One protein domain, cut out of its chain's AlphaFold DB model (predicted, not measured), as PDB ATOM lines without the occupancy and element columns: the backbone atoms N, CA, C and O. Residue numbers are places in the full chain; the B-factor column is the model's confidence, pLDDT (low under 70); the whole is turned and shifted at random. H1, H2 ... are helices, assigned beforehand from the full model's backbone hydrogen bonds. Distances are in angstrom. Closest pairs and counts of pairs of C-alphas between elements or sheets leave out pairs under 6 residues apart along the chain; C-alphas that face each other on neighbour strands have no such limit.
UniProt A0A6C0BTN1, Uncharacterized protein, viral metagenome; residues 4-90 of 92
ATOM      1  N   PHE A   4     167.091 149.281 163.535       63.16
ATOM      2  CA  PHE A   4     167.910 150.310 162.889       63.16
ATOM      3  C   PHE A   4     167.314 151.673 163.239       63.16
ATOM      4  O   PHE A   4     166.111 151.873 163.086       63.16
ATOM      5  N   LEU A   5     168.133 152.580 163.787       69.19
ATOM      6  CA  LEU A   5     167.692 153.889 164.307       69.19
ATOM      7  C   LEU A   5     166.557 153.815 165.356       69.19
ATOM      8  O   LEU A   5     165.784 154.755 165.508       69.19
ATOM      9  N   GLY A   6     166.445 152.704 166.092       79.19
ATOM     10  CA  GLY A   6     165.393 152.504 167.097       79.19
ATOM     11  C   GLY A   6     164.040 152.036 166.544       79.19
ATOM     12  O   GLY A   6     163.112 151.873 167.329       79.19
ATOM     13  N   PHE A   7     163.942 151.760 165.238       82.12
ATOM     14  CA  PHE A   7     162.739 151.232 164.586       82.12
ATOM     15  C   PHE A   7     162.896 149.764 164.182       82.12
ATOM     16  O   PHE A   7     163.996 149.291 163.865       82.12
ATOM     17  N   LYS A   8     161.779 149.032 164.164       87.62
ATOM     18  CA  LYS A   8     161.732 147.647 163.682       87.62
ATOM     19  C   LYS A   8     161.882 147.616 162.163       87.62
ATOM     20  O   LYS A   8     161.391 148.489 161.450       87.62
ATOM     21  N   LEU A   9     162.471 146.543 161.631       85.62
ATOM     22  CA  LEU A   9     162.594 146.360 160.179       85.62
ATOM     23  C   LEU A   9     161.232 146.390 159.450       85.62
ATOM     24  O   LEU A   9     161.150 146.861 158.320       85.62
ATOM     25  N   SER A  10     160.161 145.909 160.090       86.88
ATOM     26  CA  SER A  10     158.793 145.978 159.557       86.88
ATOM     27  C   SER A  10     158.283 147.416 159.420       86.88
ATOM     28  O   SER A  10     157.668 147.747 158.410       86.88
ATOM     29  N   GLU A  11     158.580 148.277 160.396       88.19
ATOM     30  CA  GLU A  11     158.188 149.693 160.404       88.19
ATOM     31  C   GLU A  11     158.931 150.464 159.311       88.19
ATOM     32  O   GLU A  11     158.325 151.242 158.578       88.19
ATOM     33  N   LEU A  12     160.226 150.181 159.132       89.25
ATOM     34  CA  LEU A  12     161.029 150.766 158.057       89.25
ATOM     35  C   LEU A  12     160.519 150.352 156.673       89.25
ATOM     36  O   LEU A  12     160.382 151.199 155.793       89.25
ATOM     37  N   LYS A  13     160.189 149.068 156.476       91.31
ATOM     38  CA  LYS A  13     159.590 148.592 155.219       91.31
ATOM     39  C   LYS A  13     158.268 149.304 154.932       91.31
ATOM     40  O   LYS A  13     158.071 149.773 153.815       91.31
ATOM     41  N   CYS A  14     157.397 149.422 155.934       91.19
ATOM     42  CA  CYS A  14     156.138 150.153 155.810       91.19
ATOM     43  C   CYS A  14     156.377 151.618 155.414       91.19
ATOM     44  O   CYS A  14     155.815 152.074 154.422       91.19
ATOM     45  N   ALA A  15     157.273 152.324 156.110       92.94
ATOM     46  CA  ALA A  15     157.607 153.713 155.807       92.94
ATOM     47  C   ALA A  15     158.100 153.893 154.365       92.94
ATOM     48  O   ALA A  15     157.647 154.803 153.669       92.94
ATOM     49  N   VAL A  16     158.969 153.003 153.881       93.94
ATOM     50  CA  VAL A  16     159.482 153.054 152.504       93.94
ATOM     51  C   VAL A  16     158.370 152.802 151.482       93.94
ATOM     52  O   VAL A  16     158.213 153.606 150.565       93.94
ATOM     53  N   TYR A  17     157.572 151.738 151.631       94.81
ATOM     54  CA  TYR A  17     156.497 151.431 150.674       94.81
ATOM     55  C   TYR A  17     155.417 152.518 150.638       94.81
ATOM     56  O   TYR A  17     155.005 152.930 149.555       94.81
ATOM     57  N   SER A  18     155.017 153.039 151.799       93.81
ATOM     58  CA  SER A  18     154.074 154.157 151.894       93.81
ATOM     59  C   SER A  18     154.618 155.416 151.218       93.81
ATOM     60  O   SER A  18     153.887 156.113 150.520       93.81
ATOM     61  N   SER A  19     155.919 155.682 151.354       94.75
ATOM     62  CA  SER A  19     156.564 156.838 150.720       94.75
ATOM     63  C   SER A  19     156.666 156.694 149.202       94.75
ATOM     64  O   SER A  19     156.455 157.664 148.478       94.75
ATOM     65  N   LEU A  20     156.930 155.484 148.697       94.00
ATOM     66  CA  LEU A  20     156.891 155.200 147.258       94.00
ATOM     67  C   LEU A  20     155.480 155.400 146.687       94.00
ATOM     68  O   LEU A  20     155.327 156.000 145.623       94.00
ATOM     69  N   LEU A  21     154.449 154.962 147.416       94.31
ATOM     70  CA  LEU A  21     153.059 155.211 147.042       94.31
ATOM     71  C   LEU A  21     152.732 156.715 147.046       94.31
ATOM     72  O   LEU A  21     152.093 157.200 146.116       94.31
ATOM     73  N   ALA A  22     153.212 157.468 148.039       94.19
ATOM     74  CA  ALA A  22     153.025 158.917 148.108       94.19
ATOM     75  C   ALA A  22     153.654 159.646 146.908       94.19
ATOM     76  O   ALA A  22     153.024 160.533 146.325       94.19
ATOM     77  N   ILE A  23     154.859 159.245 146.485       93.06
ATOM     78  CA  ILE A  23     155.498 159.767 145.265       93.06
ATOM     79  C   ILE A  23     154.623 159.480 144.043       93.06
ATOM     80  O   ILE A  23     154.343 160.388 143.259       93.06
ATOM     81  N   PHE A  24     154.157 158.238 143.897       91.94
ATOM     82  CA  PHE A  24     153.330 157.824 142.767       91.94
ATOM     83  C   PHE A  24     152.019 158.618 142.687       91.94
ATOM     84  O   PHE A  24     151.686 159.169 141.636       91.94
ATOM     85  N   ILE A  25     151.312 158.754 143.812       91.88
ATOM     86  CA  ILE A  25     150.085 159.556 143.911       91.88
ATOM     87  C   ILE A  25     150.368 161.020 143.557       91.88
ATOM     88  O   ILE A  25     149.633 161.617 142.771       91.88
ATOM     89  N   THR A  26     151.450 161.597 144.083       90.81
ATOM     90  CA  THR A  26     151.796 163.001 143.818       90.81
ATOM     91  C   THR A  26     152.101 163.240 142.342       90.81
ATOM     92  O   THR A  26     151.686 164.256 141.780       90.81
ATOM     93  N   TYR A  27     152.771 162.290 141.687       88.38
ATOM     94  CA  TYR A  27     153.029 162.347 140.252       88.38
ATOM     95  C   TYR A  27     151.730 162.311 139.434       88.38
ATOM     96  O   TYR A  27     151.538 163.154 138.555       88.38
ATOM     97  N   ILE A  28     150.808 161.397 139.758       89.25
ATOM     98  CA  ILE A  28     149.496 161.308 139.095       89.25
ATOM     99  C   ILE A  28     148.726 162.619 139.247       89.25
ATOM    100  O   ILE A  28     148.276 163.186 138.252       89.25
ATOM    101  N   ILE A  29     148.613 163.129 140.475       88.69
ATOM    102  CA  ILE A  29     147.899 164.376 140.769       88.69
ATOM    103  C   ILE A  29     148.500 165.539 139.971       88.69
ATOM    104  O   ILE A  29     147.765 166.293 139.331       88.69
ATOM    105  N   SER A  30     149.830 165.653 139.956       87.88
ATOM    106  CA  SER A  30     150.544 166.713 139.234       87.88
ATOM    107  C   SER A  30     150.321 166.631 137.721       87.88
ATOM    108  O   SER A  30     150.146 167.658 137.069       87.88
ATOM    109  N   SER A  31     150.276 165.420 137.156       85.44
ATOM    110  CA  SER A  31     150.025 165.193 135.726       85.44
ATOM    111  C   SER A  31     148.589 165.555 135.324       85.44
ATOM    112  O   SER A  31     148.368 166.277 134.346       85.44
ATOM    113  N   ILE A  32     147.607 165.137 136.134       87.56
ATOM    114  CA  ILE A  32     146.192 165.478 135.937       87.56
ATOM    115  C   ILE A  32     146.021 166.997 136.003       87.56
ATOM    116  O   ILE A  32     145.541 167.606 135.049       87.56
ATOM    117  N   LEU A  33     146.484 167.640 137.080       86.44
ATOM    118  CA  LEU A  33     146.414 169.098 137.241       86.44
ATOM    119  C   LEU A  33     147.174 169.846 136.150       86.44
ATOM    120  O   LEU A  33     146.723 170.900 135.711       86.44
ATOM    121  N   GLY A  34     148.278 169.287 135.654       82.06
ATOM    122  CA  GLY A  34     148.991 169.802 134.493       82.06
ATOM    123  C   GLY A  34     148.100 169.931 133.259       82.06
ATOM    124  O   GLY A  34     148.288 170.857 132.477       82.06
ATOM    125  N   SER A  35     147.098 169.075 133.081       82.12
ATOM    126  CA  SER A  35     146.163 169.171 131.951       82.12
ATOM    127  C   SER A  35     145.081 170.238 132.151       82.12
ATOM    128  O   SER A  35     144.659 170.860 131.181       82.12
ATOM    129  N   TYR A  36     144.685 170.507 133.398       82.38
ATOM    130  CA  TYR A  36     143.648 171.495 133.739       82.38
ATOM    131  C   TYR A  36     144.192 172.898 134.048       82.38
ATOM    132  O   TYR A  36     143.434 173.866 134.042       82.38
ATOM    133  N   ALA A  37     145.492 173.026 134.318       81.75
ATOM    134  CA  ALA A  37     146.109 174.294 134.676       81.75
ATOM    135  C   ALA A  37     146.179 175.258 133.488       81.75
ATOM    136  O   ALA A  37     146.637 174.922 132.388       81.75
ATOM    137  N   THR A  38     145.784 176.504 133.739       82.62
ATOM    138  CA  THR A  38     145.856 177.580 132.751       82.62
ATOM    139  C   THR A  38     147.311 177.941 132.428       82.62
ATOM    140  O   THR A  38     148.226 177.703 133.216       82.62
ATOM    141  N   LYS A  39     147.562 178.577 131.273       80.81
ATOM    142  CA  LYS A  39     148.923 179.008 130.887       80.81
ATOM    143  C   LYS A  39     149.589 179.889 131.959       80.81
ATOM    144  O   LYS A  39     150.779 179.723 132.202       80.81
ATOM    145  N   LYS A  40     148.808 180.745 132.636       77.75
ATOM    146  CA  LYS A  40     149.267 181.609 133.742       77.75
ATOM    147  C   LYS A  40     149.659 180.826 134.999       77.75
ATOM    148  O   LYS A  40     150.553 181.249 135.715       77.75
ATOM    149  N   GLU A  41     149.013 179.693 135.262       77.25
ATOM    150  CA  GLU A  41     149.359 178.809 136.383       77.25
ATOM    151  C   GLU A  41     150.555 177.917 136.047       77.25
ATOM    152  O   GLU A  41     151.352 177.600 136.920       77.25
ATOM    153  N   LYS A  42     150.739 177.544 134.775       78.81
ATOM    154  CA  LYS A  42     151.926 176.797 134.331       78.81
ATOM    155  C   LYS A  42     153.187 177.653 134.344       78.81
ATOM    156  O   LYS A  42     154.228 177.191 134.808       78.81
ATOM    157  N   ASN A  43     153.094 178.865 133.809       78.38
ATOM    158  CA  ASN A  43     154.159 179.861 133.761       78.38
ATOM    159  C   ASN A  43     153.528 181.242 133.978       78.38
ATOM    160  O   ASN A  43     152.982 181.815 133.030       78.38
ATOM    161  N   PRO A  44     153.564 181.780 135.204       73.88
ATOM    162  CA  PRO A  44     153.172 183.160 135.413       73.88
ATOM    163  C   PRO A  44     154.190 184.070 134.707       73.88
ATOM    164  O   PRO A  44     155.396 183.892 134.846       73.88
ATOM    165  N   ASN A  45     153.700 185.021 133.904       69.75
ATOM    166  CA  ASN A  45     154.543 186.059 133.289       69.75
ATOM    167  C   ASN A  45     155.080 187.049 134.343       69.75
ATOM    168  O   ASN A  45     156.077 187.726 134.119       69.75
ATOM    169  N   ASP A  46     154.385 187.130 135.478       74.25
ATOM    170  CA  ASP A  46     154.740 187.880 136.677       74.25
ATOM    171  C   ASP A  46     155.364 186.958 137.738       74.25
ATOM    172  O   ASP A  46     155.357 185.732 137.606       74.25
ATOM    173  N   LYS A  47     155.865 187.534 138.837       73.50
ATOM    174  CA  LYS A  47     156.359 186.738 139.966       73.50
ATOM    175  C   LYS A  47     155.235 185.854 140.574       73.50
ATOM    176  O   LYS A  47     154.092 186.321 140.659       73.50
ATOM    177  N   PRO A  48     155.520 184.606 141.011       69.25
ATOM    178  CA  PRO A  48     154.504 183.653 141.490       69.25
ATOM    179  C   PRO A  48     153.682 184.146 142.691       69.25
ATOM    180  O   PRO A  48     152.527 183.765 142.853       69.25
ATOM    181  N   ASP A  49     154.256 185.026 143.506       74.44
ATOM    182  CA  ASP A  49     153.649 185.687 144.668       74.44
ATOM    183  C   ASP A  49     152.466 186.599 144.315       74.44
ATOM    184  O   ASP A  49     151.630 186.872 145.172       74.44
ATOM    185  N   LYS A  50     152.334 187.022 143.050       78.12
ATOM    186  CA  LYS A  50     151.174 187.798 142.580       78.12
ATOM    187  C   LYS A  50     149.971 186.933 142.180       78.12
ATOM    188  O   LYS A  50     148.916 187.477 141.849       78.12
ATOM    189  N   LEU A  51     150.102 185.603 142.164       74.94
ATOM    190  CA  LEU A  51     148.974 184.703 141.900       74.94
ATOM    191  C   LEU A  51     148.037 184.656 143.113       74.94
ATOM    192  O   LEU A  51     148.479 184.739 144.258       74.94
ATOM    193  N   SER A  52     146.739 184.447 142.869       83.88
ATOM    194  CA  SER A  52     145.801 184.116 143.949       83.88
ATOM    195  C   SER A  52     146.246 182.837 144.668       83.88
ATOM    196  O   SER A  52     146.840 181.959 144.040       83.88
ATOM    197  N   PHE A  53     145.923 182.688 145.955       85.19
ATOM    198  CA  PHE A  53     146.315 181.515 146.752       85.19
ATOM    199  C   PHE A  53     145.973 180.178 146.064       85.19
ATOM    200  O   PHE A  53     146.808 179.280 145.983       85.19
ATOM    201  N   LYS A  54     144.781 180.077 145.461       83.62
ATOM    202  CA  LYS A  54     144.370 178.903 144.671       83.62
ATOM    203  C   LYS A  54     145.319 178.636 143.498       83.62
ATOM    204  O   LYS A  54     145.749 177.503 143.295       83.62
ATOM    205  N   SER A  55     145.656 179.669 142.732       83.62
ATOM    206  CA  SER A  55     146.557 179.532 141.588       83.62
ATOM    207  C   SER A  55     148.013 179.301 142.005       83.62
ATOM    208  O   SER A  55     148.737 178.651 141.259       83.62
ATOM    209  N   GLN A  56     148.442 179.743 143.193       85.00
ATOM    210  CA  GLN A  56     149.751 179.384 143.757       85.00
ATOM    211  C   GLN A  56     149.841 177.887 144.075       85.00
ATOM    212  O   GLN A  56     150.852 177.254 143.762       85.00
ATOM    213  N   ILE A  57     148.775 177.297 144.631       85.81
ATOM    214  CA  ILE A  57     148.701 175.848 144.871       85.81
ATOM    215  C   ILE A  57     148.821 175.093 143.544       85.81
ATOM    216  O   ILE A  57     149.677 174.221 143.408       85.81
ATOM    217  N   ILE A  58     148.017 175.463 142.541       86.00
ATOM    218  CA  ILE A  58     148.058 174.822 141.217       86.00
ATOM    219  C   ILE A  58     149.437 175.002 140.571       86.00
ATOM    220  O   ILE A  58     150.002 174.035 140.070       86.00
ATOM    221  N   HIS A  59     150.018 176.201 140.625       86.62
ATOM    222  CA  HIS A  59     151.354 176.472 140.093       86.62
ATOM    223  C   HIS A  59     152.429 175.593 140.739       86.62
ATOM    224  O   HIS A  59     153.290 175.048 140.043       86.62
ATOM    225  N   THR A  60     152.358 175.420 142.059       84.56
ATOM    226  CA  THR A  60     153.284 174.573 142.812       84.56
ATOM    227  C   THR A  60     153.126 173.113 142.394       84.56
ATOM    228  O   THR A  60     154.105 172.493 141.986       84.56
ATOM    229  N   LEU A  61     151.898 172.581 142.386       83.94
ATOM    230  CA  LEU A  61     151.620 171.196 141.981       83.94
ATOM    231  C   LEU A  61     151.963 170.922 140.510       83.94
ATOM    232  O   LEU A  61     152.422 169.840 140.169       83.94
ATOM    233  N   VAL A  62     151.805 171.890 139.611       84.25
ATOM    234  CA  VAL A  62     152.250 171.711 138.224       84.25
ATOM    235  C   VAL A  62     153.770 171.762 138.129       84.25
ATOM    236  O   VAL A  62     154.374 170.968 137.406       84.25
ATOM    237  N   SER A  63     154.418 172.649 138.882       82.56
ATOM    238  CA  SER A  63     155.881 172.707 138.953       82.56
ATOM    239  C   SER A  63     156.483 171.420 139.521       82.56
ATOM    240  O   SER A  63     157.605 171.072 139.149       82.56
ATOM    241  N   PHE A  64     155.715 170.647 140.301       79.75
ATOM    242  CA  PHE A  64     156.114 169.309 140.732       79.75
ATOM    243  C   PHE A  64     156.455 168.381 139.558       79.75
ATOM    244  O   PHE A  64     157.442 167.646 139.624       79.75
ATOM    245  N   SER A  65     155.710 168.483 138.450       76.25
ATOM    246  CA  SER A  65     155.957 167.696 137.233       76.25
ATOM    247  C   SER A  65     157.151 168.177 136.397       76.25
ATOM    248  O   SER A  65     157.677 167.402 135.604       76.25
ATOM    249  N   LYS A  66     157.620 169.422 136.580       78.94
ATOM    250  CA  LYS A  66     158.775 169.971 135.838       78.94
ATOM    251  C   LYS A  66     160.111 169.419 136.336       78.94
ATOM    252  O   LYS A  66     161.038 169.276 135.546       78.94
ATOM    253  N   ILE A  67     160.218 169.125 137.635       83.56
ATOM    254  CA  ILE A  67     161.442 168.594 138.260       83.56
ATOM    255  C   ILE A  67     161.092 167.338 139.075       83.56
ATOM    256  O   ILE A  67     161.210 167.326 140.302       83.56
ATOM    257  N   PRO A  68     160.629 166.261 138.414       79.75
ATOM    258  CA  PRO A  68     160.028 165.114 139.093       79.75
ATOM    259  C   PRO A  68     161.011 164.416 140.037       79.75
ATOM    260  O   PRO A  68     160.618 163.950 141.103       79.75
ATOM    261  N   LEU A  69     162.302 164.391 139.693       81.88
ATOM    262  CA  LEU A  69     163.319 163.670 140.455       81.88
ATOM    263  C   LEU A  69     163.648 164.358 141.791       81.88
ATOM    264  O   LEU A  69     163.586 163.718 142.839       81.88
ATOM    265  N   ALA A  70     163.920 165.668 141.773       84.56
ATOM    266  CA  ALA A  70     164.212 166.433 142.991       84.56
ATOM    267  C   ALA A  70     163.009 166.454 143.946       84.56
ATOM    268  O   ALA A  70     163.144 166.263 145.152       84.56
ATOM    269  N   ASN A  71     161.812 166.605 143.385       85.56
ATOM    270  CA  ASN A  71     160.577 166.630 144.151       85.56
ATOM    271  C   ASN A  71     160.225 165.271 144.771       85.56
ATOM    272  O   ASN A  71     159.752 165.220 145.905       85.56
ATOM    273  N   SER A  72     160.513 164.169 144.073       88.25
ATOM    274  CA  SER A  72     160.323 162.816 144.612       88.25
ATOM    275  C   SER A  72     161.204 162.561 145.835       88.25
ATOM    276  O   SER A  72     160.741 161.943 146.789       88.25
ATOM    277  N   ILE A  73     162.439 163.079 145.852       92.56
ATOM    278  CA  ILE A  73     163.340 162.971 147.013       92.56
ATOM    279  C   ILE A  73     162.737 163.680 148.229       92.56
ATOM    280  O   ILE A  73     162.700 163.112 149.319       92.56
ATOM    281  N   ILE A  74     162.223 164.898 148.042       91.06
ATOM    282  CA  ILE A  74     161.605 165.676 149.124       91.06
ATOM    283  C   ILE A  74     160.371 164.948 149.673       91.06
ATOM    284  O   ILE A  74     160.267 164.754 150.883       91.06
ATOM    285  N   ILE A  75     159.468 164.488 148.796       92.12
ATOM    286  CA  ILE A  75     158.273 163.729 149.204       92.12
ATOM    287  C   ILE A  75     158.673 162.456 149.946       92.12
ATOM    288  O   ILE A  75     158.073 162.143 150.971       92.12
ATOM    289  N   PHE A  76     159.683 161.735 149.454       94.50
ATOM    290  CA  PHE A  76     160.159 160.509 150.081       94.50
ATOM    291  C   PHE A  76     160.659 160.761 151.504       94.50
ATOM    292  O   PHE A  76     160.219 160.085 152.428       94.50
ATOM    293  N   ILE A  77     161.523 161.762 151.701       93.69
ATOM    294  CA  ILE A  77     162.069 162.099 153.023       93.69
ATOM    295  C   ILE A  77     160.943 162.484 153.985       93.69
ATOM    296  O   ILE A  77     160.863 161.938 155.084       93.69
ATOM    297  N   ILE A  78     160.054 163.390 153.566       94.81
ATOM    298  CA  ILE A  78     158.940 163.853 154.404       94.81
ATOM    299  C   ILE A  78     158.018 162.684 154.761       94.81
ATOM    300  O   ILE A  78     157.645 162.536 155.922       94.81
ATOM    301  N   SER A  79     157.689 161.827 153.793       95.00
ATOM    302  CA  SER A  79     156.782 160.692 153.995       95.00
ATOM    303  C   SER A  79     157.390 159.623 154.904       95.00
ATOM    304  O   SER A  79     156.709 159.141 155.807       95.00
ATOM    305  N   VAL A  80     158.679 159.295 154.738       94.31
ATOM    306  CA  VAL A  80     159.373 158.334 155.610       94.31
ATOM    307  C   VAL A  80     159.380 158.851 157.043       94.31
ATOM    308  O   VAL A  80     159.002 158.124 157.960       94.31
ATOM    309  N   VAL A  81     159.766 160.114 157.243       92.44
ATOM    310  CA  VAL A  81     159.800 160.734 158.573       92.44
ATOM    311  C   VAL A  81     158.401 160.775 159.187       92.44
ATOM    312  O   VAL A  81     158.247 160.403 160.348       92.44
ATOM    313  N   ALA A  82     157.378 161.147 158.415       93.31
ATOM    314  CA  ALA A  82     155.996 161.183 158.882       93.31
ATOM    315  C   ALA A  82     155.512 159.804 159.356       93.31
ATOM    316  O   ALA A  82     154.992 159.698 160.461       93.31
ATOM    317  N   VAL A  83     155.736 158.738 158.578       92.62
ATOM    318  CA  VAL A  83     155.315 157.377 158.960       92.62
ATOM    319  C   VAL A  83     156.060 156.890 160.202       92.62
ATOM    320  O   VAL A  83     155.448 156.327 161.108       92.62
ATOM    321  N   LEU A  84     157.371 157.129 160.288       90.88
ATOM    322  CA  LEU A  84     158.158 156.734 161.458       90.88
ATOM    323  C   LEU A  84     157.723 157.480 162.728       90.88
ATOM    324  O   LEU A  84     157.645 156.875 163.797       90.88
ATOM    325  N   ILE A  85     157.401 158.772 162.617       90.50
ATOM    326  CA  ILE A  85     156.842 159.549 163.728       90.50
ATOM    327  C   ILE A  85     155.465 159.003 164.122       90.50
ATOM    328  O   ILE A  85     155.240 158.772 165.307       90.50
ATOM    329  N   SER A  86     154.575 158.738 163.162       89.44
ATOM    330  CA  SER A  86     153.237 158.191 163.434       89.44
ATOM    331  C   SER A  86     153.287 156.852 164.167       89.44
ATOM    332  O   SER A  86     152.583 156.686 165.164       89.44
ATOM    333  N   ASN A  87     154.175 155.944 163.745       86.81
ATOM    334  CA  ASN A  87     154.397 154.664 164.425       86.81
ATOM    335  C   ASN A  87     154.894 154.865 165.865       86.81
ATOM    336  O   ASN A  87     154.513 154.136 166.775       86.81
ATOM    337  N   LYS A  88     155.742 155.876 166.102       85.38
ATOM    338  CA  LYS A  88     156.266 156.172 167.444       85.38
ATOM    339  C   LYS A  88     155.228 156.812 168.365       85.38
ATOM    340  O   LYS A  88     155.270 156.590 169.571       85.38
ATOM    341  N   LEU A  89     154.315 157.603 167.807       87.94
ATOM    342  CA  LEU A  89     153.199 158.205 168.537       87.94
ATOM    343  C   LEU A  89     152.046 157.215 168.779       87.94
ATOM    344  O   LEU A  89     151.105 157.562 169.487       87.94
ATOM    345  N   GLY A  90     152.105 156.005 168.207       76.62
ATOM    346  CA  GLY A  90     151.048 154.995 168.323       76.62
ATOM    347  C   GLY A  90     149.750 155.389 167.613       76.62
ATOM    348  O   GLY A  90     148.684 154.886 167.955       76.62
TER     349      GLY A  90
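What this domain is: This is residues 4 to 90 of the 92 residues of an uncharacterized protein of viral metagenome (UniProt A0A6C0BTN1). One long helix, H1, makes most of the length of the model; H4 packs on it at a slant and runs back toward its first residues, while H3 is set crosswise at its other end, near its last residues. The very short H2 packs on H3, and the link of residues 43 to 52 loops round at that same end. The printed part has 87 residues with four named helices, in the order H1, H2, H3, H4, and no named strand, and its class is all helix. The whole is loose, with a radius of gyration of the C-alphas of 16.2 A, and it spans 49 by 21 by 19 A.

Where its parts are: Find C-alpha 9 at (162.594, 146.360, 160.179); from there H1, residues 9 to 36, runs 41.1 A to C-alpha 36 at (143.648, 171.495, 133.739). H4, residues 68 to 89, measures 31.0 A from its first to its last C-alpha and ends at C-alpha 89, (153.199, 158.205, 168.537). Look between them along the chain for H3, residues 53 to 66, which is 20.2 A long, and for H2, residues 39 to 42, which is 5.1 A long.

How they stand to each other: Start at H1, which touches H4; the closest C-alphas, those of Ala 15 and Val 80, are 5.0 A apart. Their lines stand at a steep tilt of 44 degrees, and they run opposite ways. Move on to residues 27 to 34 of H1, with which alone it touches H3; the closest C-alphas are those of Gly 34 and Val 62, at 5.3 A. H1 and H3 are about perpendicular, but only just, at 71 degrees. H3 also touches H2, with the C-alphas of Glu 41 and His 59 closest at 4.8 A. H1 and H2 are close but not clearly touching, the closest C-alphas being those of Gly 34 and Lys 42 at 7.6 A. H3 and H4 too are close but not clearly touching, with the C-alphas of Phe 64 and Asn 71 closest at 6.2 A; they run opposite ways at a steep tilt of 68 degrees, only just short of about perpendicular. H2 and H4 are apart. In H1 and H4 every O i to N i+4 pair is within hydrogen-bond range, in H3 8 of 10 are, and H2 is too short for such a pair.

The domain as a whole: The outline is a rod, and its two farthest C-alphas, those of Lys 8 and Asn 45, are 49.5 A apart. The printed residues run from 4 to 90 without a gap. The links from H1 to H2 and from H3 to H4 are tight, the one from H2 to H3 is short, and no link is long. Mean pLDDT of the printed part is 85.4; look for values under 70 at residues 4 to 5, residue 45 and residue 48.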